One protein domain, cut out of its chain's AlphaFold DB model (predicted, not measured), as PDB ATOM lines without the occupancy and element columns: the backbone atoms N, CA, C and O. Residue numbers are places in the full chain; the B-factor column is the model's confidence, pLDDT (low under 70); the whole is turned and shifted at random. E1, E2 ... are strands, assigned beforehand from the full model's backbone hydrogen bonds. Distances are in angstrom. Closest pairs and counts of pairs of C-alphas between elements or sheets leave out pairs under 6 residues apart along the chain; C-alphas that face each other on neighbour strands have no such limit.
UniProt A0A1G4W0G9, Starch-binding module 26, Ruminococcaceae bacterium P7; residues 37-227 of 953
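AT A GLANCE: This is residues 37 to 227 of the 953 residues of the protein "Starch-binding module 26" of Ruminococcaceae bacterium P7 (UniProt A0A1G4W0G9). The domain has two lobes: one is built on a strongly twisted five-stranded sheet, E3 E4 E1 E6 E7, with the small strand pair E2 E5 near E4 and E1, and the other is a sandwich of two three-stranded sheets, E8 E9 E11 and E10 E12 E13, whose strands run nearly along one line. The lobes meet where E7 packs on E8, the strands crossed, and the long stretch of residues 42 to 60 reaches away from the sandwich to Asn 53. The printed part has 191 residues, with no named helix and 13 strands, E1 to E13 in chain order; the class is all strand, though under half of the residues, 81, are in named strands. The five-stranded sheet is mixed and the other sheets are antiparallel. The whole is compact, with a radius of gyration of the C-alphas of 17.2 A and spans of 56 by 40 by 32 A.

HOW THE PARTS SIT: In the largest sheet, E1, residues 37 to 41, is parallel to E6, residues 123 to 129, with N 39 and O 123 at 2.8 A. E4, residues 89 to 93, is antiparallel to E1, with N 40 and O 90 at 2.8 A. The edge strands are E3, residues 81 to 84, in a hairpin with E4, N 81 and O 91 at 2.9 A, and E7, residues 137 to 142, in a hairpin with E6, N 124 and O 141 at 2.8 A. E2, residues 61 to 65, is antiparallel to E5, residues 100 to 104, with N 63 and O 102 at 2.9 A; the closest C-alphas of E2 and E4 are those of Ala 62 and Tyr 92, 6.9 A apart. The four sheets form a stack of sheets, three or more face to face in turn. The largest sheet and E8 E9 E11 are face to face, their strands at 68 degrees; the closest C-alphas of E7 and E8, residues 149 to 152, are those of Trp 140 and Ala 151, 6.9 A apart. E9, residues 163 to 170, pairs staggered: with E11, residues 191 to 195, over 163 to 167, N 165 and O 193 at 2.8 A, and in a hairpin with E8 over 167 to 170, N 151 and O 168 at 3.0 A. E8 E9 E11 and E10 E12 E13 are face to face, the parts that face each other 9.2 A centre to centre, their strands at 9 degrees; the closest C-alphas of E8 and E12, residues 204 to 213, are those of Val 150 and Ala 211, 6.0 A apart. E12 is antiparallel to E10, residues 174 to 179, N 210 and O 176 at 2.8 A, and forms a hairpin with E13, residues 216 to 226, N 209 and O 220 at 2.8 A.

IN THESE COORDINATES: E1 begins at C-alpha 37, (-15.301, -40.724, 23.673), and E13 ends at C-alpha 226, (-19.204, -12.221, 21.550). The longer strands are E13, 33.2 A, E12, 29.8 A, and E9, 23.0 A.

THE WHOLE: The C-alphas farthest apart, those of Asn 53 and Glu 183, are 56.2 A apart. The printed part has no cut. The links E1 to E2, E2 to E3, E5 to E6 and E10 to E11 are long. The mean pLDDT of the printed part is 81.5, and 27 residues are under 70, among them 66 to 73, 154 to 160 and 196 to 203.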
ATOM      1  N   THR A  37     -16.535 -40.387  24.391       91.00
ATOM      2  CA  THR A  37     -15.301 -40.724  23.673       91.00
ATOM      3  C   THR A  37     -15.334 -40.125  22.274       91.00
ATOM      4  O   THR A  37     -16.271 -40.357  21.513       91.00
ATOM      5  N   VAL A  38     -14.299 -39.356  21.948       93.19
ATOM      6  CA  VAL A  38     -14.065 -38.748  20.635       93.19
ATOM      7  C   VAL A  38     -12.844 -39.375  19.978       93.19
ATOM      8  O   VAL A  38     -11.961 -39.917  20.649       93.19
ATOM      9  N   TYR A  39     -12.788 -39.287  18.655       95.50
ATOM     10  CA  TYR A  39     -11.761 -39.910  17.834       95.50
ATOM     11  C   TYR A  39     -11.051 -38.876  16.954       95.50
ATOM     12  O   TYR A  39     -11.613 -37.846  16.584       95.50
ATOM     13  N   PHE A  40      -9.806 -39.157  16.587       96.06
ATOM     14  CA  PHE A  40      -8.981 -38.307  15.734       96.06
ATOM     15  C   PHE A  40      -8.196 -39.164  14.748       96.06
ATOM     16  O   PHE A  40      -7.496 -40.100  15.148       96.06
ATOM     17  N   LYS A  41      -8.279 -38.837  13.455       95.62
ATOM     18  CA  LYS A  41      -7.438 -39.466  12.433       95.62
ATOM     19  C   LYS A  41      -6.146 -38.674  12.287       95.62
ATOM     20  O   LYS A  41      -6.153 -37.569  11.742       95.62
ATOM     21  N   ARG A  42      -5.025 -39.232  12.748       93.50
ATOM     22  CA  ARG A  42      -3.741 -38.519  12.724       93.50
ATOM     23  C   ARG A  42      -3.267 -38.321  11.268       93.50
ATOM     24  O   ARG A  42      -3.127 -39.300  10.526       93.50
ATOM     25  N   PRO A  43      -3.007 -37.073  10.827       92.50
ATOM     26  CA  PRO A  43      -2.610 -36.789   9.449       92.50
ATOM     27  C   PRO A  43      -1.177 -37.266   9.172       92.50
ATOM     28  O   PRO A  43      -0.364 -37.446  10.084       92.50
ATOM     29  N   ALA A  44      -0.842 -37.463   7.895       90.06
ATOM     30  CA  ALA A  44       0.441 -38.039   7.487       90.06
ATOM     31  C   ALA A  44       1.647 -37.187   7.922       90.06
ATOM     32  O   ALA A  44       2.699 -37.726   8.259       90.06
ATOM     33  N   GLU A  45       1.487 -35.867   7.963       89.12
ATOM     34  CA  GLU A  45       2.516 -34.901   8.336       89.12
ATOM     35  C   GLU A  45       2.914 -34.995   9.820       89.12
ATOM     36  O   GLU A  45       4.023 -34.604  10.189       89.12
ATOM     37  N   TRP A  46       2.035 -35.520  10.681       89.50
ATOM     38  CA  TRP A  46       2.306 -35.705  12.113       89.50
ATOM     39  C   TRP A  46       3.085 -37.004  12.396       89.50
ATOM     40  O   TRP A  46       3.597 -37.186  13.500       89.50
ATOM     41  N   LYS A  47       3.207 -37.909  11.413       86.69
ATOM     42  CA  LYS A  47       3.879 -39.213  11.557       86.69
ATOM     43  C   LYS A  47       5.400 -39.084  11.591       86.69
ATOM     44  O   LYS A  47       5.982 -38.215  10.948       86.69
ATOM     45  N   GLY A  48       6.061 -39.991  12.315       76.69
ATOM     46  CA  GLY A  48       7.530 -40.058  12.378       76.69
ATOM     47  C   GLY A  48       8.194 -38.885  13.111       76.69
ATOM     48  O   GLY A  48       9.416 -38.741  13.065       76.69
ATOM     49  N   ARG A  49       7.402 -38.051  13.793       77.88
ATOM     50  CA  ARG A  49       7.864 -37.049  14.754       77.88
ATOM     51  C   ARG A  49       8.500 -37.757  15.949       77.88
ATOM     52  O   ARG A  49       7.884 -38.648  16.524       77.88
ATOM     53  N   VAL A  50       9.701 -37.340  16.342       80.00
ATOM     54  CA  VAL A  50      10.379 -37.845  17.545       80.00
ATOM     55  C   VAL A  50      10.777 -36.705  18.470       80.00
ATOM     56  O   VAL A  50      11.170 -35.631  18.009       80.00
ATOM     57  N   ASP A  51      10.673 -36.936  19.775       75.25
ATOM     58  CA  ASP A  51      11.096 -35.977  20.788       75.25
ATOM     59  C   ASP A  51      12.622 -35.814  20.738       75.25
ATOM     60  O   ASP A  51      13.377 -36.790  20.752       75.25
ATOM     61  N   ALA A  52      13.088 -34.567  20.671       74.19
ATOM     62  CA  ALA A  52      14.492 -34.257  20.407       74.19
ATOM     63  C   ALA A  52      15.452 -34.668  21.543       74.19
ATOM     64  O   ALA A  52      16.661 -34.732  21.318       74.19
ATOM     65  N   ASN A  53      14.936 -34.940  22.747       73.88
ATOM     66  CA  ASN A  53      15.732 -35.297  23.922       73.88
ATOM     67  C   ASN A  53      15.749 -36.811  24.177       73.88
ATOM     68  O   ASN A  53      16.743 -37.342  24.670       73.88
ATOM     69  N   THR A  54      14.652 -37.503  23.864       79.44
ATOM     70  CA  THR A  54      14.438 -38.924  24.184       79.44
ATOM     71  C   THR A  54      14.453 -39.842  22.963       79.44
ATOM     72  O   THR A  54      14.686 -41.041  23.111       79.44
ATOM     73  N   GLY A  55      14.220 -39.313  21.758       78.56
ATOM     74  CA  GLY A  55      14.096 -40.089  20.520       78.56
ATOM     75  C   GLY A  55      12.825 -40.945  20.426       78.56
ATOM     76  O   GLY A  55      12.694 -41.712  19.474       78.56
ATOM     77  N   ALA A  56      11.908 -40.835  21.392       79.31
ATOM     78  CA  ALA A  56      10.616 -41.516  21.371       79.31
ATOM     79  C   ALA A  56       9.677 -40.883  20.333       79.31
ATOM     80  O   ALA A  56       9.758 -39.677  20.089       79.31
ATOM     81  N   GLU A  57       8.782 -41.679  19.735       82.81
ATOM     82  CA  GLU A  57       7.741 -41.146  18.849       82.81
ATOM     83  C   GLU A  57       6.806 -40.217  19.630       82.81
ATOM     84  O   GLU A  57       6.370 -40.518  20.741       82.81
ATOM     85  N   ILE A  58       6.511 -39.074  19.025       83.38
ATOM     86  CA  ILE A  58       5.591 -38.076  19.550       83.38
ATOM     87  C   ILE A  58       4.157 -38.517  19.213       83.38
ATOM     88  O   ILE A  58       3.777 -38.596  18.042       83.38
ATOM     89  N   LEU A  59       3.372 -38.819  20.250       88.75
ATOM     90  CA  LEU A  59       1.988 -39.282  20.124       88.75
ATOM     91  C   LEU A  59       1.006 -38.100  20.152       88.75
ATOM     92  O   LEU A  59       1.230 -37.161  20.923       88.75
ATOM     93  N   PRO A  60      -0.095 -38.138  19.373       93.50
ATOM     94  CA  PRO A  60      -1.093 -37.074  19.391       93.50
ATOM     95  C   PRO A  60      -1.703 -36.925  20.790       93.50
ATOM     96  O   PRO A  60      -1.862 -37.905  21.525       93.50
ATOM     97  N   ALA A  61      -2.037 -35.692  21.151       93.81
ATOM     98  CA  ALA A  61      -2.635 -35.336  22.427       93.81
ATOM     99  C   ALA A  61      -3.946 -34.569  22.230       93.81
ATOM    100  O   ALA A  61      -4.125 -33.860  21.235       93.81
ATOM    101  N   ALA A  62      -4.839 -34.707  23.204       94.00
ATOM    102  CA  ALA A  62      -6.078 -33.961  23.319       94.00
ATOM    103  C   ALA A  62      -5.991 -33.027  24.533       94.00
ATOM    104  O   ALA A  62      -5.775 -33.463  25.665       94.00
ATOM    105  N   TYR A  63      -6.149 -31.732  24.287       91.25
ATOM    106  CA  TYR A  63      -6.353 -30.710  25.307       91.25
ATOM    107  C   TYR A  63      -7.847 -30.396  25.399       91.25
ATOM    108  O   TYR A  63      -8.511 -30.310  24.367       91.25
ATOM    109  N   VAL A  64      -8.372 -30.210  26.609       87.81
ATOM    110  CA  VAL A  64      -9.777 -29.850  26.843       87.81
ATOM    111  C   VAL A  64      -9.904 -28.740  27.881       87.81
ATOM    112  O   VAL A  64      -9.061 -28.620  28.776       87.81
ATOM    113  N   ALA A  65     -10.945 -27.919  27.743       78.62
ATOM    114  CA  ALA A  65     -11.228 -26.810  28.647       78.62
ATOM    115  C   ALA A  65     -12.713 -26.402  28.647       78.62
ATOM    116  O   ALA A  65     -13.520 -26.871  27.843       78.62
ATOM    117  N   GLY A  66     -13.043 -25.451  29.527       69.62
ATOM    118  CA  GLY A  66     -14.320 -24.735  29.521       69.62
ATOM    119  C   GLY A  66     -15.485 -25.439  30.223       69.62
ATOM    120  O   GLY A  66     -16.615 -24.993  30.050       69.62
ATOM    121  N   GLY A  67     -15.227 -26.505  30.988       65.94
ATOM    122  CA  GLY A  67     -16.200 -27.080  31.923       65.94
ATOM    123  C   GLY A  67     -16.290 -26.313  33.246       65.94
ATOM    124  O   GLY A  67     -15.369 -25.576  33.614       65.94
ATOM    125  N   THR A  68     -17.397 -26.490  33.967       57.78
ATOM    126  CA  THR A  68     -17.655 -25.888  35.286       57.78
ATOM    127  C   THR A  68     -17.048 -26.684  36.443       57.78
ATOM    128  O   THR A  68     -16.912 -26.152  37.543       57.78
ATOM    129  N   ASP A  69     -16.624 -27.932  36.217       56.47
ATOM    130  CA  ASP A  69     -16.054 -28.801  37.256       56.47
ATOM    131  C   ASP A  69     -14.594 -28.490  37.654       56.47
ATOM    132  O   ASP A  69     -14.019 -29.167  38.513       56.47
ATOM    133  N   GLY A  70     -13.988 -27.467  37.043       50.19
ATOM    134  CA  GLY A  70     -12.624 -27.015  37.321       50.19
ATOM    135  C   GLY A  70     -11.515 -27.956  36.831       50.19
ATOM    136  O   GLY A  70     -10.337 -27.692  37.093       50.19
ATOM    137  N   GLN A  71     -11.836 -29.041  36.113       54.09
ATOM    138  CA  GLN A  71     -10.842 -29.973  35.580       54.09
ATOM    139  C   GLN A  71     -10.199 -29.436  34.298       54.09
ATOM    140  O   GLN A  71     -10.498 -29.869  33.189       54.09
ATOM    141  N   HIS A  72      -9.263 -28.499  34.441       56.94
ATOM    142  CA  HIS A  72      -8.401 -28.086  33.336       56.94
ATOM    143  C   HIS A  72      -7.197 -29.020  33.195       56.94
ATOM    144  O   HIS A  72      -6.358 -29.108  34.096       56.94
ATOM    145  N   VAL A  73      -7.057 -29.661  32.035       65.88
ATOM    146  CA  VAL A  73      -5.843 -30.415  31.698       65.88
ATOM    147  C   VAL A  73      -4.749 -29.417  31.286       65.88
ATOM    148  O   VAL A  73      -4.975 -28.628  30.370       65.88
ATOM    149  N   PRO A  74      -3.555 -29.395  31.910       80.06
ATOM    150  CA  PRO A  74      -2.493 -28.476  31.507       80.06
ATOM    151  C   PRO A  74      -2.052 -28.707  30.056       80.06
ATOM    152  O   PRO A  74      -1.860 -29.849  29.644       80.06
ATOM    153  N   TRP A  75      -1.818 -27.633  29.291       82.81
ATOM    154  CA  TRP A  75      -1.249 -27.733  27.938       82.81
ATOM    155  C   TRP A  75       0.071 -28.530  27.972       82.81
ATOM    156  O   TRP A  75       0.986 -28.187  28.723       82.81
ATOM    157  N   VAL A  76       0.266 -29.588  27.184       88.38
ATOM    158  CA  VAL A  76      -0.343 -29.954  25.882       88.38
ATOM    159  C   VAL A  76      -1.644 -30.773  25.922       88.38
ATOM    160  O   VAL A  76      -2.143 -31.152  24.866       88.38
ATOM    161  N   GLY A  77      -2.197 -31.062  27.096       89.75
ATOM    162  CA  GLY A  77      -3.260 -32.057  27.242       89.75
ATOM    163  C   GLY A  77      -2.711 -33.464  27.498       89.75
ATOM    164  O   GLY A  77      -1.536 -33.640  27.826       89.75
ATOM    165  N   GLU A  78      -3.561 -34.476  27.340       92.12
ATOM    166  CA  GLU A  78      -3.216 -35.888  27.540       92.12
ATOM    167  C   GLU A  78      -2.990 -36.609  26.207       92.12
ATOM    168  O   GLU A  78      -3.672 -36.342  25.220       92.12
ATOM    169  N   HIS A  79      -2.043 -37.553  26.170       92.00
ATOM    170  CA  HIS A  79      -1.832 -38.381  24.981       92.00
ATOM    171  C   HIS A  79      -3.033 -39.302  24.730       92.00
ATOM    172  O   HIS A  79      -3.536 -39.963  25.638       92.00
ATOM    173  N   MET A  80      -3.463 -39.361  23.473       94.88
ATOM    174  CA  MET A  80      -4.590 -40.179  23.036       94.88
ATOM    175  C   MET A  80      -4.226 -41.673  23.002       94.88
ATOM    176  O   MET A  80      -3.055 -42.047  22.931       94.88
ATOM    177  N   THR A  81      -5.236 -42.545  22.986       95.94
ATOM    178  CA  THR A  81      -5.055 -44.004  22.867       95.94
ATOM    179  C   THR A  81      -5.266 -44.459  21.423       95.94
ATOM    180  O   THR A  81      -6.304 -44.177  20.837       95.94
ATOM    181  N   LEU A  82      -4.310 -45.175  20.828       94.69
ATOM    182  CA  LEU A  82      -4.469 -45.757  19.488       94.69
ATOM    183  C   LEU A  82      -5.531 -46.871  19.517       94.69
ATOM    184  O   LEU A  82      -5.446 -47.777  20.345       94.69
ATOM    185  N   VAL A  83      -6.515 -46.808  18.615       95.38
ATOM    186  CA  VAL A  83      -7.640 -47.766  18.542       95.38
ATOM    187  C   VAL A  83      -7.796 -48.450  17.182       95.38
ATOM    188  O   VAL A  83      -8.424 -49.503  17.110       95.38
ATOM    189  N   ASP A  84      -7.203 -47.900  16.120       91.56
ATOM    190  CA  ASP A  84      -7.088 -48.543  14.806       91.56
ATOM    191  C   ASP A  84      -5.677 -48.301  14.246       91.56
ATOM    192  O   ASP A  84      -5.330 -47.178  13.871       91.56
ATOM    193  N   GLU A  85      -4.859 -49.358  14.205       90.44
ATOM    194  CA  GLU A  85      -3.491 -49.325  13.671       90.44
ATOM    195  C   GLU A  85      -3.441 -49.197  12.135       90.44
ATOM    196  O   GLU A  85      -2.470 -48.656  11.601       90.44
ATOM    197  N   GLU A  86      -4.459 -49.677  11.412       91.69
ATOM    198  CA  GLU A  86      -4.499 -49.658   9.942       91.69
ATOM    199  C   GLU A  86      -4.841 -48.254   9.425       91.69
ATOM    200  O   GLU A  86      -4.212 -47.758   8.486       91.69
ATOM    201  N   ASN A  87      -5.790 -47.579  10.080       88.94
ATOM    202  CA  ASN A  87      -6.236 -46.234   9.715       88.94
ATOM    203  C   ASN A  87      -5.574 -45.101  10.523       88.94
ATOM    204  O   ASN A  87      -5.777 -43.932  10.181       88.94
ATOM    205  N   ASP A  88      -4.765 -45.437  11.535       93.31
ATOM    206  CA  ASP A  88      -4.103 -44.519  12.478       93.31
ATOM    207  C   ASP A  88      -5.098 -43.589  13.196       93.31
ATOM    208  O   ASP A  88      -4.977 -42.357  13.181       93.31
ATOM    209  N   ILE A  89      -6.121 -44.213  13.791       96.44
ATOM    210  CA  ILE A  89      -7.196 -43.542  14.530       96.44
ATOM    211  C   ILE A  89      -6.938 -43.662  16.028       96.44
ATOM    212  O   ILE A  89      -6.716 -44.750  16.565       96.44
ATOM    213  N   TRP A  90      -7.009 -42.517  16.692       96.06
ATOM    214  CA  TRP A  90      -6.736 -42.329  18.107       96.06
ATOM    215  C   TRP A  90      -8.022 -41.915  18.825       96.06
ATOM    216  O   TRP A  90      -8.845 -41.219  18.238       96.06
ATOM    217  N   SER A  91      -8.202 -42.319  20.079       96.06
ATOM    218  CA  SER A  91      -9.359 -41.990  20.912       96.06
ATOM    219  C   SER A  91      -8.973 -41.196  22.159       96.06
ATOM    220  O   SER A  91      -7.864 -41.317  22.690       96.06
ATOM    221  N   TYR A  92      -9.916 -40.390  22.640       94.81
ATOM    222  CA  TYR A  92      -9.836 -39.679  23.909       94.81
ATOM    223  C   TYR A  92     -11.205 -39.671  24.586       94.81
ATOM    224  O   TYR A  92     -12.214 -39.401  23.936       94.81
ATOM    225  N   THR A  93     -11.245 -39.971  25.883       92.75
ATOM    226  CA  THR A  93     -12.464 -39.893  26.696       92.75
ATOM    227  C   THR A  93     -12.440 -38.588  27.473       92.75
ATOM    228  O   THR A  93     -11.513 -38.351  28.241       92.75
ATOM    229  N   ILE A  94     -13.449 -37.743  27.272       88.75
ATOM    230  CA  ILE A  94     -13.469 -36.381  27.804       88.75
ATOM    231  C   ILE A  94     -13.737 -36.412  29.324       88.75
ATOM    232  O   ILE A  94     -14.770 -36.945  29.756       88.75
ATOM    233  N   PRO A  95     -12.834 -35.857  30.156       82.19
ATOM    234  CA  PRO A  95     -13.032 -35.729  31.593       82.19
ATOM    235  C   PRO A  95     -13.918 -34.520  31.900       82.19
ATOM    236  O   PRO A  95     -13.616 -33.413  31.470       82.19
ATOM    237  N   GLY A  96     -14.983 -34.701  32.677       79.44
ATOM    238  CA  GLY A  96     -15.806 -33.565  33.110       79.44
ATOM    239  C   GLY A  96     -16.692 -32.955  32.021       79.44
ATOM    240  O   GLY A  96     -16.884 -33.531  30.949       79.44
ATOM    241  N   ASP A  97     -17.261 -31.791  32.314       76.00
ATOM    242  CA  ASP A  97     -18.253 -31.062  31.509       76.00
ATOM    243  C   ASP A  97     -17.632 -30.043  30.526       76.00
ATOM    244  O   ASP A  97     -18.186 -28.976  30.281       76.00
ATOM    245  N   GLN A  98     -16.466 -30.375  29.967       79.69
ATOM    246  CA  GLN A  98     -15.727 -29.556  28.997       79.69
ATOM    247  C   GLN A  98     -16.570 -29.139  27.787       79.69
ATOM    248  O   GLN A  98     -17.345 -29.918  27.233       79.69
ATOM    249  N   THR A  99     -16.315 -27.927  27.305       73.94
ATOM    250  CA  THR A  99     -16.980 -27.336  26.133       73.94
ATOM    251  C   THR A  99     -16.036 -27.184  24.934       73.94
ATOM    252  O   THR A  99     -16.488 -27.087  23.792       73.94
ATOM    253  N   LEU A 100     -14.721 -27.235  25.175       80.75
ATOM    254  CA  LEU A 100     -13.657 -27.023  24.195       80.75
ATOM    255  C   LEU A 100     -12.712 -28.227  24.128       80.75
ATOM    256  O   LEU A 100     -12.307 -28.770  25.157       80.75
ATOM    257  N   LEU A 101     -12.304 -28.593  22.911       88.12
ATOM    258  CA  LEU A 101     -11.343 -29.656  22.604       88.12
ATOM    259  C   LEU A 101     -10.284 -29.165  21.602       88.12
ATOM    260  O   LEU A 101     -10.610 -28.450  20.666       88.12
ATOM    261  N   ASN A 102      -9.019 -29.555  21.739       91.31
ATOM    262  CA  ASN A 102      -7.961 -29.236  20.776       91.31
ATOM    263  C   ASN A 102      -7.046 -30.453  20.562       91.31
ATOM    264  O   ASN A 102      -6.438 -30.953  21.515       91.31
ATOM    265  N   PHE A 103      -6.923 -30.919  19.316       93.94
ATOM    266  CA  PHE A 103      -5.987 -31.984  18.958       93.94
ATOM    267  C   PHE A 103      -4.643 -31.380  18.566       93.94
ATOM    268  O   PHE A 103      -4.559 -30.521  17.687       93.94
ATOM    269  N   ASN A 104      -3.564 -31.862  19.173       93.50
ATOM    270  CA  ASN A 104      -2.218 -31.357  18.925       93.50
ATOM    271  C   ASN A 104      -1.181 -32.484  18.897       93.50
ATOM    272  O   ASN A 104      -1.463 -33.628  19.256       93.50
ATOM    273  N   THR A 105       0.041 -32.177  18.464       90.38
ATOM    274  CA  THR A 105       1.124 -33.170  18.413       90.38
ATOM    275  C   THR A 105       1.652 -33.579  19.792       90.38
ATOM    276  O   THR A 105       2.606 -34.330  19.847       90.38
ATOM    277  N   GLY A 106       1.114 -33.116  20.923       84.56
ATOM    278  CA  GLY A 106       1.656 -33.443  22.248       84.56
ATOM    279  C   GLY A 106       2.993 -32.756  22.554       84.56
ATOM    280  O   GLY A 106       3.744 -33.208  23.415       84.56
ATOM    281  N   GLN A 107       3.316 -31.665  21.851       81.38
ATOM    282  CA  GLN A 107       4.539 -30.876  22.037       81.38
ATOM    283  C   GLN A 107       4.222 -29.385  22.198       81.38
ATOM    284  O   GLN A 107       3.343 -28.830  21.533       81.38
ATOM    285  N   GLN A 108       4.943 -28.698  23.092       78.50
ATOM    286  CA  GLN A 108       4.670 -27.284  23.356       78.50
ATOM    287  C   GLN A 108       4.896 -26.427  22.109       78.50
ATOM    288  O   GLN A 108       5.998 -26.372  21.565       78.50
ATOM    289  N   ARG A 109       3.866 -25.656  21.733       70.50
ATOM    290  CA  ARG A 109       3.915 -24.691  20.625       70.50
ATOM    291  C   ARG A 109       4.279 -25.335  19.273       70.50
ATOM    292  O   ARG A 109       4.836 -24.628  18.428       70.50
ATOM    293  N   ASP A 110       3.962 -26.610  19.064       83.12
ATOM    294  CA  ASP A 110       4.070 -27.298  17.768       83.12
ATOM    295  C   ASP A 110       2.725 -27.229  16.998       83.12
ATOM    296  O   ASP A 110       2.004 -26.240  17.144       83.12
ATOM    297  N   TRP A 111       2.417 -28.192  16.123       91.56
ATOM    298  CA  TRP A 111       1.201 -28.215  15.307       91.56
ATOM    299  C   TRP A 111      -0.028 -28.674  16.090       91.56
ATOM    300  O   TRP A 111       0.045 -29.541  16.962       91.56
ATOM    301  N   GLN A 112      -1.165 -28.072  15.754       91.56
ATOM    302  CA  GLN A 112      -2.430 -28.240  16.458       91.56
ATOM    303  C   GLN A 112      -3.604 -27.830  15.569       91.56
ATOM    304  O   GLN A 112      -3.448 -27.048  14.620       91.56
ATOM    305  N   THR A 113      -4.788 -28.332  15.896       89.56
ATOM    306  CA  THR A 113      -6.037 -27.795  15.368       89.56
ATOM    307  C   THR A 113      -6.274 -26.386  15.912       89.56
ATOM    308  O   THR A 113      -5.669 -25.957  16.904       89.56
ATOM    309  N   VAL A 114      -7.192 -25.659  15.277       82.12
ATOM    310  CA  VAL A 114      -7.973 -24.666  16.029       82.12
ATOM    311  C   VAL A 114      -8.649 -25.355  17.222       82.12
ATOM    312  O   VAL A 114      -8.773 -26.582  17.246       82.12
ATOM    313  N   ASP A 115      -9.079 -24.589  18.216       83.75
ATOM    314  CA  ASP A 115      -9.982 -25.125  19.235       83.75
ATOM    315  C   ASP A 115     -11.249 -25.666  18.555       83.75
ATOM    316  O   ASP A 115     -11.583 -25.236  17.459       83.75
ATOM    317  N   LEU A 116     -11.916 -26.663  19.124       83.62
ATOM    318  CA  LEU A 116     -13.010 -27.397  18.490       83.62
ATOM    319  C   LEU A 116     -14.179 -27.526  19.452       83.62
ATOM    320  O   LEU A 116     -13.998 -27.749  20.651       83.62
ATOM    321  N   ALA A 117     -15.378 -27.466  18.886       78.75
ATOM    322  CA  ALA A 117     -16.583 -27.903  19.563       78.75
ATOM    323  C   ALA A 117     -16.563 -29.413  19.797       78.75
ATOM    324  O   ALA A 117     -16.174 -30.174  18.906       78.75
ATOM    325  N   ILE A 118     -17.023 -29.834  20.975       81.81
ATOM    326  CA  ILE A 118     -17.276 -31.240  21.288       81.81
ATOM    327  C   ILE A 118     -18.624 -31.626  20.647       81.81
ATOM    328  O   ILE A 118     -19.656 -31.090  21.042       81.81
ATOM    329  N   PRO A 119     -18.650 -32.529  19.649       72.69
ATOM    330  CA  PRO A 119     -19.835 -32.826  18.830       72.69
ATOM    331  C   PRO A 119     -20.726 -33.937  19.418       72.69
ATOM    332  O   PRO A 119     -21.553 -34.513  18.711       72.69
ATOM    333  N   GLY A 120     -20.479 -34.337  20.667       72.81
ATOM    334  CA  GLY A 120     -20.951 -35.605  21.213       72.81
ATOM    335  C   GLY A 120     -19.921 -36.738  21.141       72.81
ATOM    336  O   GLY A 120     -18.855 -36.619  20.535       72.81
ATOM    337  N   GLY A 121     -20.267 -37.869  21.760       80.69
ATOM    338  CA  GLY A 121     -19.501 -39.111  21.667       80.69
ATOM    339  C   GLY A 121     -19.663 -39.825  20.320       80.69
ATOM    340  O   GLY A 121     -20.641 -39.624  19.596       80.69
ATOM    341  N   ASP A 122     -18.704 -40.701  20.022       86.75
ATOM    342  CA  ASP A 122     -18.647 -41.542  18.817       86.75
ATOM    343  C   ASP A 122     -18.490 -40.743  17.513       86.75
ATOM    344  O   ASP A 122     -19.010 -41.108  16.460       86.75
ATOM    345  N   MET A 123     -17.747 -39.638  17.587       89.75
ATOM    346  CA  MET A 123     -17.422 -38.762  16.458       89.75
ATOM    347  C   MET A 123     -15.907 -38.745  16.213       89.75
ATOM    348  O   MET A 123     -15.124 -38.692  17.164       89.75
ATOM    349  N   ILE A 124     -15.485 -38.771  14.946       92.75
ATOM    350  CA  ILE A 124     -14.088 -38.653  14.507       92.75
ATOM    351  C   ILE A 124     -13.828 -37.302  13.843       92.75
ATOM    352  O   ILE A 124     -14.593 -36.871  12.984       92.75
ATOM    353  N   PHE A 125     -12.735 -36.643  14.223       93.12
ATOM    354  CA  PHE A 125     -12.273 -35.423  13.568       93.12
ATOM    355  C   PHE A 125     -11.258 -35.733  12.464       93.12
ATOM    356  O   PHE A 125     -10.288 -36.474  12.675       93.12
ATOM    357  N   LEU A 126     -11.474 -35.126  11.297       91.25
ATOM    358  CA  LEU A 126     -10.643 -35.234  10.102       91.25
ATOM    359  C   LEU A 126     -10.105 -33.850   9.725       91.25
ATOM    360  O   LEU A 126     -10.877 -32.918   9.528       91.25
ATOM    361  N   ILE A 127      -8.780 -33.705   9.604       89.94
ATOM    362  CA  ILE A 127      -8.159 -32.444   9.165       89.94
ATOM    363  C   ILE A 127      -8.254 -32.318   7.641       89.94
ATOM    364  O   ILE A 127      -7.688 -33.131   6.911       89.94
ATOM    365  N   ASP A 128      -8.891 -31.242   7.176       84.81
ATOM    366  CA  ASP A 128      -8.994 -30.883   5.758       84.81
ATOM    367  C   ASP A 128      -7.830 -29.999   5.304       84.81
ATOM    368  O   ASP A 128      -7.330 -30.122   4.187       84.81
ATOM    369  N   ASN A 129      -7.421 -29.055   6.157       82.69
ATOM    370  CA  ASN A 129      -6.499 -27.988   5.790       82.69
ATOM    371  C   ASN A 129      -5.503 -27.682   6.909       82.69
ATOM    372  O   ASN A 129      -5.835 -27.638   8.091       82.69
ATOM    373  N   GLY A 130      -4.263 -27.382   6.517       86.31
ATOM    374  CA  GLY A 130      -3.275 -26.814   7.432       86.31
ATOM    375  C   GLY A 130      -2.728 -27.778   8.488       86.31
ATOM    376  O   GLY A 130      -2.282 -27.303   9.528       86.31
ATOM    377  N   ALA A 131      -2.691 -29.093   8.234       87.69
ATOM    378  CA  ALA A 131      -2.112 -30.090   9.152       87.69
ATOM    379  C   ALA A 131      -0.696 -29.724   9.656       87.69
ATOM    380  O   ALA A 131      -0.344 -30.020  10.794       87.69
ATOM    381  N   GLY A 132       0.099 -29.029   8.833       87.25
ATOM    382  CA  GLY A 132       1.418 -28.488   9.181       87.25
ATOM    383  C   GLY A 132       1.426 -27.143   9.933       87.25
ATOM    384  O   GLY A 132       2.398 -26.397   9.809       87.25
ATOM    385  N   THR A 133       0.343 -26.762  10.620       86.12
ATOM    386  CA  THR A 133       0.162 -25.421  11.214       86.12
ATOM    387  C   THR A 133      -0.373 -25.474  12.651       86.12
ATOM    388  O   THR A 133      -0.596 -26.544  13.205       86.12
ATOM    389  N   LYS A 134      -0.566 -24.298  13.265       83.00
ATOM    390  CA  LYS A 134      -1.170 -24.136  14.604       83.00
ATOM    391  C   LYS A 134      -2.666 -23.833  14.583       83.00
ATOM    392  O   LYS A 134      -3.231 -23.412  15.582       83.00
ATOM    393  N   THR A 135      -3.261 -23.919  13.405       82.12
ATOM    394  CA  THR A 135      -4.644 -23.537  13.135       82.12
ATOM    395  C   THR A 135      -5.204 -24.510  12.103       82.12
ATOM    396  O   THR A 135      -5.815 -24.088  11.121       82.12
ATOM    397  N   ALA A 136      -4.900 -25.805  12.250       83.75
ATOM    398  CA  ALA A 136      -5.422 -26.817  11.343       83.75
ATOM    399  C   ALA A 136      -6.951 -26.873  11.479       83.75
ATOM    400  O   ALA A 136      -7.479 -26.856  12.593       83.75
ATOM    401  N   THR A 137      -7.654 -26.912  10.352       82.94
ATOM    402  CA  THR A 137      -9.120 -26.950  10.299       82.94
ATOM    403  C   THR A 137      -9.592 -28.229   9.628       82.94
ATOM    404  O   THR A 137      -8.862 -28.859   8.858       82.94
ATOM    405  N   GLY A 138     -10.813 -28.631   9.951       83.56
ATOM    406  CA  GLY A 138     -11.348 -29.933   9.595       83.56
ATOM    407  C   GLY A 138     -12.842 -30.027   9.863       83.56
ATOM    408  O   GLY A 138     -13.492 -29.019  10.154       83.56
ATOM    409  N   HIS A 139     -13.362 -31.245   9.811       85.12
ATOM    410  CA  HIS A 139     -14.758 -31.555  10.085       85.12
ATOM    411  C   HIS A 139     -14.893 -32.812  10.949       85.12
ATOM    412  O   HIS A 139     -13.953 -33.594  11.115       85.12
ATOM    413  N   TRP A 140     -16.088 -32.980  11.506       89.00
ATOM    414  CA  TRP A 140     -16.489 -34.147  12.279       89.00
ATOM    415  C   TRP A 140     -17.311 -35.105  11.411       89.00
ATOM    416  O   TRP A 140     -18.200 -34.662  10.687       89.00
ATOM    417  N   GLU A 141     -17.064 -36.408  11.535       88.62
ATOM    418  CA  GLU A 141     -17.897 -37.487  10.986       88.62
ATOM    419  C   GLU A 141     -18.287 -38.474  12.107       88.62
ATOM    420  O   GLU A 141     -17.564 -38.573  13.102       88.62
ATOM    421  N   PRO A 142     -19.390 -39.236  11.994       88.00
ATOM    422  CA  PRO A 142     -19.677 -40.339  12.911       88.00
ATOM    423  C   PRO A 142     -18.636 -41.459  12.802       88.00
ATOM    424  O   PRO A 142     -18.198 -41.812  11.707       88.00
ATOM    425  N   TYR A 143     -18.287 -42.080  13.927       89.00
ATOM    426  CA  TYR A 143     -17.346 -43.194  13.991       89.00
ATOM    427  C   TYR A 143     -17.930 -44.360  14.784       89.00
ATOM    428  O   TYR A 143     -18.228 -44.237  15.966       89.00
ATOM    429  N   ASN A 144     -18.088 -45.513  14.125       83.94
ATOM    430  CA  ASN A 144     -18.677 -46.731  14.697       83.94
ATOM    431  C   ASN A 144     -20.097 -46.570  15.290       83.94
ATOM    432  O   ASN A 144     -20.521 -47.406  16.087       83.94
ATOM    433  N   THR A 145     -20.857 -45.551  14.866       78.88
ATOM    434  CA  THR A 145     -22.244 -45.326  15.299       78.88
ATOM    435  C   THR A 145     -23.218 -45.156  14.128       78.88
ATOM    436  O   THR A 145     -22.946 -44.455  13.154       78.88
ATOM    437  N   GLU A 146     -24.376 -45.811  14.247       79.50
ATOM    438  CA  GLU A 146     -25.543 -45.714  13.349       79.50
ATOM    439  C   GLU A 146     -26.657 -44.832  13.952       79.50
ATOM    440  O   GLU A 146     -27.723 -44.628  13.356       79.50
ATOM    441  N   GLU A 147     -26.435 -44.321  15.162       80.25
ATOM    442  CA  GLU A 147     -27.315 -43.354  15.808       80.25
ATOM    443  C   GLU A 147     -27.263 -42.004  15.076       80.25
ATOM    444  O   GLU A 147     -26.246 -41.681  14.449       80.25
ATOM    445  N   PRO A 148     -28.336 -41.196  15.133       83.38
ATOM    446  CA  PRO A 148     -28.295 -39.848  14.595       83.38
ATOM    447  C   PRO A 148     -27.348 -38.966  15.428       83.38
ATOM    448  O   PRO A 148     -27.231 -39.107  16.650       83.38
ATOM    449  N   ARG A 149     -26.652 -38.056  14.747       84.31
ATOM    450  CA  ARG A 149     -25.683 -37.116  15.332       84.31
ATOM    451  C   ARG A 149     -25.824 -35.755  14.653       84.31
ATOM    452  O   ARG A 149     -26.170 -35.691  13.473       84.31
ATOM    453  N   VAL A 150     -25.518 -34.684  15.376       85.94
ATOM    454  CA  VAL A 150     -25.410 -33.316  14.845       85.94
ATOM    455  C   VAL A 150     -24.119 -32.679  15.333       85.94
ATOM    456  O   VAL A 150     -23.667 -32.974  16.434       85.94
ATOM    457  N   ALA A 151     -23.516 -31.824  14.512       84.12
ATOM    458  CA  ALA A 151     -22.235 -31.194  14.814       84.12
ATOM    459  C   ALA A 151     -22.108 -29.818  14.148       84.12
ATOM    460  O   ALA A 151     -22.809 -29.512  13.182       84.12
ATOM    461  N   ILE A 152     -21.146 -29.030  14.625       81.88
ATOM    462  CA  ILE A 152     -20.650 -27.818  13.964       81.88
ATOM    463  C   ILE A 152     -19.184 -28.005  13.557       81.88
ATOM    464  O   ILE A 152     -18.439 -28.727  14.218       81.88
ATOM    465  N   ASN A 153     -18.747 -27.360  12.472       70.44
ATOM    466  CA  ASN A 153     -17.350 -27.442  12.007       70.44
ATOM    467  C   ASN A 153     -16.417 -26.356  12.571       70.44
ATOM    468  O   ASN A 153     -15.215 -26.404  12.314       70.44
ATOM    469  N   THR A 154     -16.936 -25.340  13.266       62.53
ATOM    470  CA  THR A 154     -16.116 -24.183  13.655       62.53
ATOM    471  C   THR A 154     -15.540 -24.311  15.053       62.53
ATOM    472  O   THR A 154     -16.230 -24.709  15.985       62.53
ATOM    473  N   GLY A 155     -14.311 -23.827  15.198       57.25
ATOM    474  CA  GLY A 155     -13.643 -23.626  16.481       57.25
ATOM    475  C   GLY A 155     -13.890 -22.292  17.176       57.25
ATOM    476  O   GLY A 155     -13.243 -21.977  18.170       57.25
ATOM    477  N   VAL A 156     -14.736 -21.440  16.597       62.53
ATOM    478  CA  VAL A 156     -14.775 -20.011  16.923       62.53
ATOM    479  C   VAL A 156     -15.844 -19.742  17.979       62.53
ATOM    480  O   VAL A 156     -16.852 -19.101  17.714       62.53
ATOM    481  N   PHE A 157     -15.598 -20.221  19.199       65.69
ATOM    482  CA  PHE A 157     -16.422 -19.924  20.381       65.69
ATOM    483  C   PHE A 157     -16.229 -18.514  20.945       65.69
ATOM    484  O   PHE A 157     -16.900 -18.131  21.902       65.69
ATOM    485  N   GLN A 158     -15.306 -17.746  20.369       68.38
ATOM    486  CA  GLN A 158     -15.099 -16.334  20.652       68.38
ATOM    487  C   GLN A 158     -15.027 -15.567  19.336       68.38
ATOM    488  O   GLN A 158     -14.120 -15.796  18.533       68.38
ATOM    489  N   PHE A 159     -15.963 -14.649  19.116       68.31
ATOM    490  CA  PHE A 159     -16.064 -13.880  17.876       68.31
ATOM    491  C   PHE A 159     -16.252 -12.381  18.140       68.31
ATOM    492  O   PHE A 159     -16.462 -11.945  19.270       68.31
ATOM    493  N   VAL A 160     -16.134 -11.577  17.084       66.25
ATOM    494  CA  VAL A 160     -16.373 -10.127  17.075       66.25
ATOM    495  C   VAL A 160     -17.232  -9.812  15.852       66.25
ATOM    496  O   VAL A 160     -17.004 -10.395  14.792       66.25
ATOM    497  N   GLY A 161     -18.219  -8.920  15.982       72.00
ATOM    498  CA  GLY A 161     -19.238  -8.722  14.952       72.00
ATOM    499  C   GLY A 161     -20.129  -9.958  14.792       72.00
ATOM    500  O   GLY A 161     -20.955 -10.233  15.655       72.00
ATOM    501  N   GLU A 162     -19.937 -10.699  13.702       78.88
ATOM    502  CA  GLU A 162     -20.713 -11.879  13.293       78.88
ATOM    503  C   GLU A 162     -19.784 -13.074  13.034       78.88
ATOM    504  O   GLU A 162     -18.646 -12.899  12.592       78.88
ATOM    505  N   VAL A 163     -20.284 -14.295  13.227       76.88
ATOM    506  CA  VAL A 163     -19.600 -15.536  12.831       76.88
ATOM    507  C   VAL A 163     -20.550 -16.446  12.053       76.88
ATOM    508  O   VAL A 163     -21.736 -16.533  12.361       76.88
ATOM    509  N   THR A 164     -20.036 -17.121  11.023       83.69
ATOM    510  CA  THR A 164     -20.789 -18.117  10.247       83.69
ATOM    511  C   THR A 164     -20.318 -19.517  10.613       83.69
ATOM    512  O   THR A 164     -19.128 -19.820  10.506       83.69
ATOM    513  N   ILE A 165     -21.261 -20.365  11.008       82.75
ATOM    514  CA  ILE A 165     -21.058 -21.766  11.383       82.75
ATOM    515  C   ILE A 165     -21.770 -22.674  10.379       82.75
ATOM    516  O   ILE A 165     -22.857 -22.332   9.920       82.75
ATOM    517  N   ASN A 166     -21.194 -23.827  10.030       84.31
ATOM    518  CA  ASN A 166     -21.913 -24.821   9.228       84.31
ATOM    519  C   ASN A 166     -22.478 -25.900  10.149       84.31
ATOM    520  O   ASN A 166     -21.742 -26.474  10.958       84.31
ATOM    521  N   LEU A 167     -23.771 -26.180  10.000       88.44
ATOM    522  CA  LEU A 167     -24.499 -27.177  10.773       88.44
ATOM    523  C   LEU A 167     -24.526 -28.506  10.020       88.44
ATOM    524  O   LEU A 167     -24.870 -28.549   8.841       88.44
ATOM    525  N   TYR A 168     -24.209 -29.603  10.698       86.56
ATOM    526  CA  TYR A 168     -24.204 -30.947  10.124       86.56
ATOM    527  C   TYR A 168     -25.201 -31.833  10.852       86.56
ATOM    528  O   TYR A 168     -25.309 -31.773  12.074       86.56
ATOM    529  N   CYS A 169     -25.893 -32.682  10.098       87.62
ATOM    530  CA  CYS A 169     -26.651 -33.809  10.627       87.62
ATOM    531  C   CYS A 169     -26.240 -35.091   9.905       87.62
ATOM    532  O   CYS A 169     -26.007 -35.096   8.692       87.62
ATOM    533  N   PHE A 170     -26.162 -36.176  10.665       87.38
ATOM    534  CA  PHE A 170     -25.775 -37.499  10.206       87.38
ATOM    535  C   PHE A 170     -26.785 -38.527  10.702       87.38
ATOM    536  O   PHE A 170     -27.321 -38.396  11.802       87.38
ATOM    537  N   ASN A 171     -27.019 -39.571   9.901       86.38
ATOM    538  CA  ASN A 171     -27.854 -40.724  10.255       86.38
ATOM    539  C   ASN A 171     -29.293 -40.382  10.710       86.38
ATOM    540  O   ASN A 171     -29.924 -41.212  11.363       86.38
ATOM    541  N   CYS A 172     -29.807 -39.201  10.362       84.69
ATOM    542  CA  CYS A 172     -31.081 -38.630  10.804       84.69
ATOM    543  C   CYS A 172     -32.126 -38.571   9.672       84.69
ATOM    544  O   CYS A 172     -31.772 -38.473   8.498       84.69
ATOM    545  N   ASP A 173     -33.410 -38.599  10.035       87.12
ATOM    546  CA  ASP A 173     -34.545 -38.380   9.126       87.12
ATOM    547  C   ASP A 173     -34.867 -36.883   8.966       87.12
ATOM    548  O   ASP A 173     -35.339 -36.448   7.917       87.12
ATOM    549  N   SER A 174     -34.628 -36.086  10.015       88.12
ATOM    550  CA  SER A 174     -34.722 -34.620   9.992       88.12
ATOM    551  C   SER A 174     -33.818 -33.986  11.056       88.12
ATOM    552  O   SER A 174     -33.385 -34.663  11.994       88.12
ATOM    553  N   ALA A 175     -33.518 -32.696  10.895       90.06
ATOM    554  CA  ALA A 175     -32.635 -31.935  11.772       90.06
ATOM    555  C   ALA A 175     -33.163 -30.512  11.977       90.06
ATOM    556  O   ALA A 175     -33.673 -29.905  11.031       90.06
ATOM    557  N   TYR A 176     -33.016 -29.982  13.191       89.50
ATOM    558  CA  TYR A 176     -33.506 -28.662  13.592       89.50
ATOM    559  C   TYR A 176     -32.453 -27.913  14.403       89.50
ATOM    560  O   TYR A 176     -31.676 -28.538  15.124       89.50
ATOM    561  N   TYR A 177     -32.444 -26.587  14.312       90.44
ATOM    562  CA  TYR A 177     -31.659 -25.722  15.182       90.44
ATOM    563  C   TYR A 177     -32.524 -24.617  15.789       90.44
ATOM    564  O   TYR A 177     -33.487 -24.169  15.168       90.44
ATOM    565  N   SER A 178     -32.162 -24.163  16.982       84.00
ATOM    566  CA  SER A 178     -32.699 -22.958  17.621       84.00
ATOM    567  C   SER A 178     -31.550 -22.078  18.103       84.00
ATOM    568  O   SER A 178     -30.485 -22.583  18.457       84.00
ATOM    569  N   VAL A 179     -31.777 -20.766  18.095       82.00
ATOM    570  CA  VAL A 179     -30.849 -19.745  18.602       82.00
ATOM    571  C   VAL A 179     -31.455 -19.164  19.875       82.00
ATOM    572  O   VAL A 179     -32.636 -18.823  19.858       82.00
ATOM    573  N   ASP A 180     -30.685 -19.099  20.960       76.38
ATOM    574  CA  ASP A 180     -31.067 -18.518  22.258       76.38
ATOM    575  C   ASP A 180     -32.424 -19.028  22.794       76.38
ATOM    576  O   ASP A 180     -33.245 -18.277  23.319       76.38
ATOM    577  N   GLY A 181     -32.698 -20.327  22.611       66.25
ATOM    578  CA  GLY A 181     -33.958 -20.969  23.021       66.25
ATOM    579  C   GLY A 181     -35.194 -20.616  22.174       66.25
ATOM    580  O   GLY A 181     -36.305 -20.998  22.542       66.25
ATOM    581  N   GLY A 182     -35.023 -19.907  21.053       70.44
ATOM    582  CA  GLY A 182     -36.094 -19.491  20.142       70.44
ATOM    583  C   GLY A 182     -36.702 -20.608  19.275       70.44
ATOM    584  O   GLY A 182     -36.472 -21.800  19.481       70.44
ATOM    585  N   GLU A 183     -37.499 -20.221  18.271       76.44
ATOM    586  CA  GLU A 183     -38.232 -21.164  17.409       76.44
ATOM    587  C   GLU A 183     -37.298 -22.119  16.635       76.44
ATOM    588  O   GLU A 183     -36.319 -21.707  16.007       76.44
ATOM    589  N   GLN A 184     -37.628 -23.415  16.647       82.94
ATOM    590  CA  GLN A 184     -36.855 -24.444  15.952       82.94
ATOM    591  C   GLN A 184     -37.014 -24.354  14.427       82.94
ATOM    592  O   GLN A 184     -38.100 -24.530  13.876       82.94
ATOM    593  N   THR A 185     -35.894 -24.177  13.729       89.88
ATOM    594  CA  THR A 185     -35.803 -24.103  12.267       89.88
ATOM    595  C   THR A 185     -35.152 -25.366  11.704       89.88
ATOM    596  O   THR A 185     -34.096 -25.786  12.167       89.88
ATOM    597  N   SER A 186     -35.747 -25.988  10.682       91.56
ATOM    598  CA  SER A 186     -35.161 -27.167  10.022       91.56
ATOM    599  C   SER A 186     -33.915 -26.815   9.196       91.56
ATOM    600  O   SER A 186     -33.927 -25.788   8.513       91.56
ATOM    601  N   PHE A 187     -32.899 -27.684   9.164       91.75
ATOM    602  CA  PHE A 187     -31.689 -27.480   8.351       91.75
ATOM    603  C   PHE A 187     -31.240 -28.724   7.566       91.75
ATOM    604  O   PHE A 187     -31.520 -29.859   7.953       91.75
ATOM    605  N   GLU A 188     -30.516 -28.507   6.463       89.25
ATOM    606  CA  GLU A 188     -29.829 -29.566   5.702       89.25
ATOM    607  C   GLU A 188     -28.347 -29.684   6.109       89.25
ATOM    608  O   GLU A 188     -27.709 -28.705   6.493       89.25
ATOM    609  N   SER A 189     -27.764 -30.884   6.023       87.25
ATOM    610  CA  SER A 189     -26.376 -31.112   6.454       87.25
ATOM    611  C   SER A 189     -25.371 -30.316   5.606       87.25
ATOM    612  O   SER A 189     -25.353 -30.424   4.380       87.25
ATOM    613  N   GLY A 190     -24.535 -29.513   6.267       82.62
ATOM    614  CA  GLY A 190     -23.624 -28.540   5.663       82.62
ATOM    615  C   GLY A 190     -24.193 -27.117   5.534       82.62
ATOM    616  O   GLY A 190     -23.512 -26.257   4.974       82.62
ATOM    617  N   GLN A 191     -25.407 -26.844   6.026       87.06
ATOM    618  CA  GLN A 191     -26.046 -25.528   5.929       87.06
ATOM    619  C   GLN A 191     -25.291 -24.458   6.745       87.06
ATOM    620  O   GLN A 191     -25.105 -24.642   7.950       87.06
ATOM    621  N   PRO A 192     -24.894 -23.324   6.134       87.44
ATOM    622  CA  PRO A 192     -24.315 -22.200   6.857       87.44
ATOM    623  C   PRO A 192     -25.395 -21.411   7.608       87.44
ATOM    624  O   PRO A 192     -26.451 -21.098   7.054       87.44
ATOM    625  N   VAL A 193     -25.097 -21.031   8.846       86.00
ATOM    626  CA  VAL A 193     -25.896 -20.139   9.692       86.00
ATOM    627  C   VAL A 193     -24.977 -19.041  10.221       86.00
ATOM    628  O   VAL A 193     -23.895 -19.326  10.726       86.00
ATOM    629  N   THR A 194     -25.385 -17.781  10.081       86.31
ATOM    630  CA  THR A 194     -24.651 -16.633  10.631       86.31
ATOM    631  C   THR A 194     -25.309 -16.193  11.928       86.31
ATOM    632  O   THR A 194     -26.519 -15.987  11.963       86.31
ATOM    633  N   ILE A 195     -24.502 -16.037  12.972       81.56
ATOM    634  CA  ILE A 195     -24.909 -15.618  14.314       81.56
ATOM    635  C   ILE A 195     -24.104 -14.381  14.727       81.56
ATOM    636  O   ILE A 195     -23.067 -14.078  14.128       81.56
ATOM    637  N   GLY A 196     -24.567 -13.650  15.742       69.50
ATOM    638  CA  GLY A 196     -23.841 -12.497  16.276       69.50
ATOM    639  C   GLY A 196     -24.282 -11.119  15.775       69.50
ATOM    640  O   GLY A 196     -23.848 -10.125  16.354       69.50
ATOM    641  N   ALA A 197     -25.124 -11.034  14.738       64.69
ATOM    642  CA  ALA A 197     -25.530  -9.760  14.128       64.69
ATOM    643  C   ALA A 197     -26.257  -8.839  15.125       64.69
ATOM    644  O   ALA A 197     -25.860  -7.690  15.309       64.69
ATOM    645  N   ASP A 198     -27.253  -9.389  15.822       58.84
ATOM    646  CA  ASP A 198     -28.094  -8.681  16.797       58.84
ATOM    647  C   ASP A 198     -27.619  -8.880  18.257       58.84
ATOM    648  O   ASP A 198     -28.183  -8.328  19.200       58.84
ATOM    649  N   THR A 199     -26.547  -9.656  18.447       53.28
ATOM    650  CA  THR A 199     -25.941 -10.001  19.742       53.28
ATOM    651  C   THR A 199     -25.099  -8.836  20.284       53.28
ATOM    652  O   THR A 199     -24.270  -8.270  19.563       53.28
ATOM    653  N   ALA A 200     -25.232  -8.489  21.568       44.94
ATOM    654  CA  ALA A 200     -24.441  -7.420  22.190       44.94
ATOM    655  C   ALA A 200     -22.974  -7.845  22.457       44.94
ATOM    656  O   ALA A 200     -22.711  -9.026  22.710       44.94
ATOM    657  N   PRO A 201     -21.986  -6.930  22.454       52.88
ATOM    658  CA  PRO A 201     -20.641  -7.245  22.942       52.88
ATOM    659  C   PRO A 201     -20.677  -7.729  24.403       52.88
ATOM    660  O   PRO A 201     -21.463  -7.224  25.200       52.88
ATOM    661  N   LEU A 202     -19.810  -8.683  24.761       52.00
ATOM    662  CA  LEU A 202     -19.768  -9.369  26.066       52.00
ATOM    663  C   LEU A 202     -21.023 -10.192  26.423       52.00
ATOM    664  O   LEU A 202     -21.261 -10.462  27.602       52.00
ATOM    665  N   SER A 203     -21.800 -10.623  25.428       61.19
ATOM    666  CA  SER A 203     -22.899 -11.583  25.611       61.19
ATOM    667  C   SER A 203     -22.616 -12.926  24.933       61.19
ATOM    668  O   SER A 203     -21.647 -13.066  24.176       61.19
ATOM    669  N   THR A 204     -23.439 -13.925  25.243       70.12
ATOM    670  CA  THR A 204     -23.420 -15.246  24.614       70.12
ATOM    671  C   THR A 204     -24.511 -15.370  23.553       70.12
ATOM    672  O   THR A 204     -25.482 -14.615  23.551       70.12
ATOM    673  N   THR A 205     -24.340 -16.331  22.651       74.31
ATOM    674  CA  THR A 205     -25.386 -16.849  21.771       74.31
ATOM    675  C   THR A 205     -25.340 -18.369  21.829       74.31
ATOM    676  O   THR A 205     -24.312 -18.963  21.495       74.31
ATOM    677  N   ASP A 206     -26.432 -18.988  22.252       79.44
ATOM    678  CA  ASP A 206     -26.563 -20.430  22.418       79.44
ATOM    679  C   ASP A 206     -27.249 -21.048  21.197       79.44
ATOM    680  O   ASP A 206     -28.295 -20.589  20.737       79.44
ATOM    681  N   ILE A 207     -26.645 -22.098  20.641       83.38
ATOM    682  CA  ILE A 207     -27.170 -22.833  19.488       83.38
ATOM    683  C   ILE A 207     -27.503 -24.251  19.918       83.38
ATOM    684  O   ILE A 207     -26.605 -25.065  20.139       83.38
ATOM    685  N   THR A 208     -28.791 -24.575  19.982       83.88
ATOM    686  CA  THR A 208     -29.248 -25.955  20.173       83.88
ATOM    687  C   THR A 208     -29.417 -26.614  18.809       83.88
ATOM    688  O   THR A 208     -30.147 -26.096  17.967       83.88
ATOM    689  N   LEU A 209     -28.776 -27.759  18.578       85.88
ATOM    690  CA  LEU A 209     -29.008 -28.621  17.417       85.88
ATOM    691  C   LEU A 209     -29.741 -29.887  17.854       85.88
ATOM    692  O   LEU A 209     -29.312 -30.538  18.802       85.88
ATOM    693  N   THR A 210     -30.779 -30.285  17.122       85.81
ATOM    694  CA  THR A 210     -31.562 -31.502  17.368       85.81
ATOM    695  C   THR A 210     -31.603 -32.383  16.122       85.81
ATOM    696  O   THR A 210     -32.096 -31.975  15.071       85.81
ATOM    697  N   ALA A 211     -31.130 -33.621  16.252       84.19
ATOM    698  CA  ALA A 211     -31.258 -34.687  15.262       84.19
ATOM    699  C   ALA A 211     -32.484 -35.556  15.582       84.19
ATOM    700  O   ALA A 211     -32.675 -35.921  16.741       84.19
ATOM    701  N   VAL A 212     -33.274 -35.953  14.582       83.56
ATOM    702  CA  VAL A 212     -34.428 -36.856  14.760       83.56
ATOM    703  C   VAL A 212     -34.308 -38.069  13.839       83.56
ATOM    704  O   VAL A 212     -34.004 -37.916  12.655       83.56
ATOM    705  N   LYS A 213     -34.563 -39.273  14.365       82.62
ATOM    706  CA  LYS A 213     -34.626 -40.541  13.618       82.62
ATOM    707  C   LYS A 213     -35.770 -41.396  14.168       82.62
ATOM    708  O   LYS A 213     -35.715 -41.855  15.309       82.62
ATOM    709  N   GLY A 214     -36.815 -41.608  13.374       80.62
ATOM    710  CA  GLY A 214     -38.072 -42.201  13.828       80.62
ATOM    711  C   GLY A 214     -38.710 -41.385  14.957       80.62
ATOM    712  O   GLY A 214     -38.992 -40.203  14.790       80.62
ATOM    713  N   GLU A 215     -38.931 -42.026  16.106       72.88
ATOM    714  CA  GLU A 215     -39.465 -41.394  17.324       72.88
ATOM    715  C   GLU A 215     -38.358 -40.878  18.271       72.88
ATOM    716  O   GLU A 215     -38.662 -40.291  19.306       72.88
ATOM    717  N   THR A 216     -37.077 -41.085  17.938       68.12
ATOM    718  CA  THR A 216     -35.939 -40.731  18.802       68.12
ATOM    719  C   THR A 216     -35.316 -39.399  18.388       68.12
ATOM    720  O   THR A 216     -35.017 -39.188  17.210       68.12
ATOM    721  N   SER A 217     -35.043 -38.527  19.363       76.00
ATOM    722  CA  SER A 217     -34.340 -37.252  19.176       76.00
ATOM    723  C   SER A 217     -33.068 -37.164  20.022       76.00
ATOM    724  O   SER A 217     -33.076 -37.585  21.177       76.00
ATOM    725  N   TYR A 218     -32.013 -36.562  19.478       72.94
ATOM    726  CA  TYR A 218     -30.740 -36.299  20.159       72.94
ATOM    727  C   TYR A 218     -30.426 -34.808  20.019       72.94
ATOM    728  O   TYR A 218     -30.454 -34.302  18.897       72.94
ATOM    729  N   SER A 219     -30.127 -34.117  21.121       76.25
ATOM    730  CA  SER A 219     -29.859 -32.673  21.114       76.25
ATOM    731  C   SER A 219     -28.506 -32.336  21.728       76.25
ATOM    732  O   SER A 219     -28.077 -32.995  22.671       76.25
ATOM    733  N   TYR A 220     -27.868 -31.295  21.194       72.44
ATOM    734  CA  TYR A 220     -26.581 -30.753  21.630       72.44
ATOM    735  C   TYR A 220     -26.648 -29.228  21.646       72.44
ATOM    736  O   TYR A 220     -27.335 -28.639  20.814       72.44
ATOM    737  N   GLU A 221     -25.926 -28.594  22.562       77.31
ATOM    738  CA  GLU A 221     -25.949 -27.147  22.782       77.31
ATOM    739  C   GLU A 221     -24.534 -26.566  22.664       77.31
ATOM    740  O   GLU A 221     -23.568 -27.172  23.133       77.31
ATOM    741  N   TYR A 222     -24.410 -25.417  21.999       73.62
ATOM    742  CA  TYR A 222     -23.138 -24.762  21.699       73.62
ATOM    743  C   TYR A 222     -23.203 -23.274  22.058       73.62
ATOM    744  O   TYR A 222     -23.897 -22.511  21.384       73.62
ATOM    745  N   THR A 223     -22.444 -22.856  23.071       74.00
ATOM    746  CA  THR A 223     -22.380 -21.462  23.539       74.00
ATOM    747  C   THR A 223     -21.263 -20.684  22.847       74.00
ATOM    748  O   THR A 223     -20.080 -20.988  23.004       74.00
ATOM    749  N   PHE A 224     -21.619 -19.629  22.117       73.50
ATOM    750  CA  PHE A 224     -20.684 -18.725  21.444       73.50
ATOM    751  C   PHE A 224     -20.583 -17.395  22.189       73.50
ATOM    752  O   PHE A 224     -21.590 -16.752  22.449       73.50
ATOM    753  N   ASN A 225     -19.374 -16.930  22.488       69.19
ATOM    754  CA  ASN A 225     -19.134 -15.687  23.219       69.19
ATOM    755  C   ASN A 225     -18.805 -14.550  22.240       69.19
ATOM    756  O   ASN A 225     -17.840 -14.644  21.473       69.19
ATOM    757  N   LYS A 226     -19.552 -13.442  22.285       73.88
ATOM    758  CA  LYS A 226     -19.204 -12.221  21.550       73.88
ATOM    759  C   LYS A 226     -18.243 -11.384  22.393       73.88
ATOM    760  O   LYS A 226     -18.622 -10.816  23.414       73.88
ATOM    761  N   ASN A 227     -16.986 -11.290  21.974       67.94
ATOM    762  CA  ASN A 227     -15.968 -10.514  22.682       67.94
ATOM    763  C   ASN A 227     -16.250  -9.004  22.605       67.94
ATOM    764  O   ASN A 227     -16.861  -8.516  21.654       67.94
TER     765      ASN A 227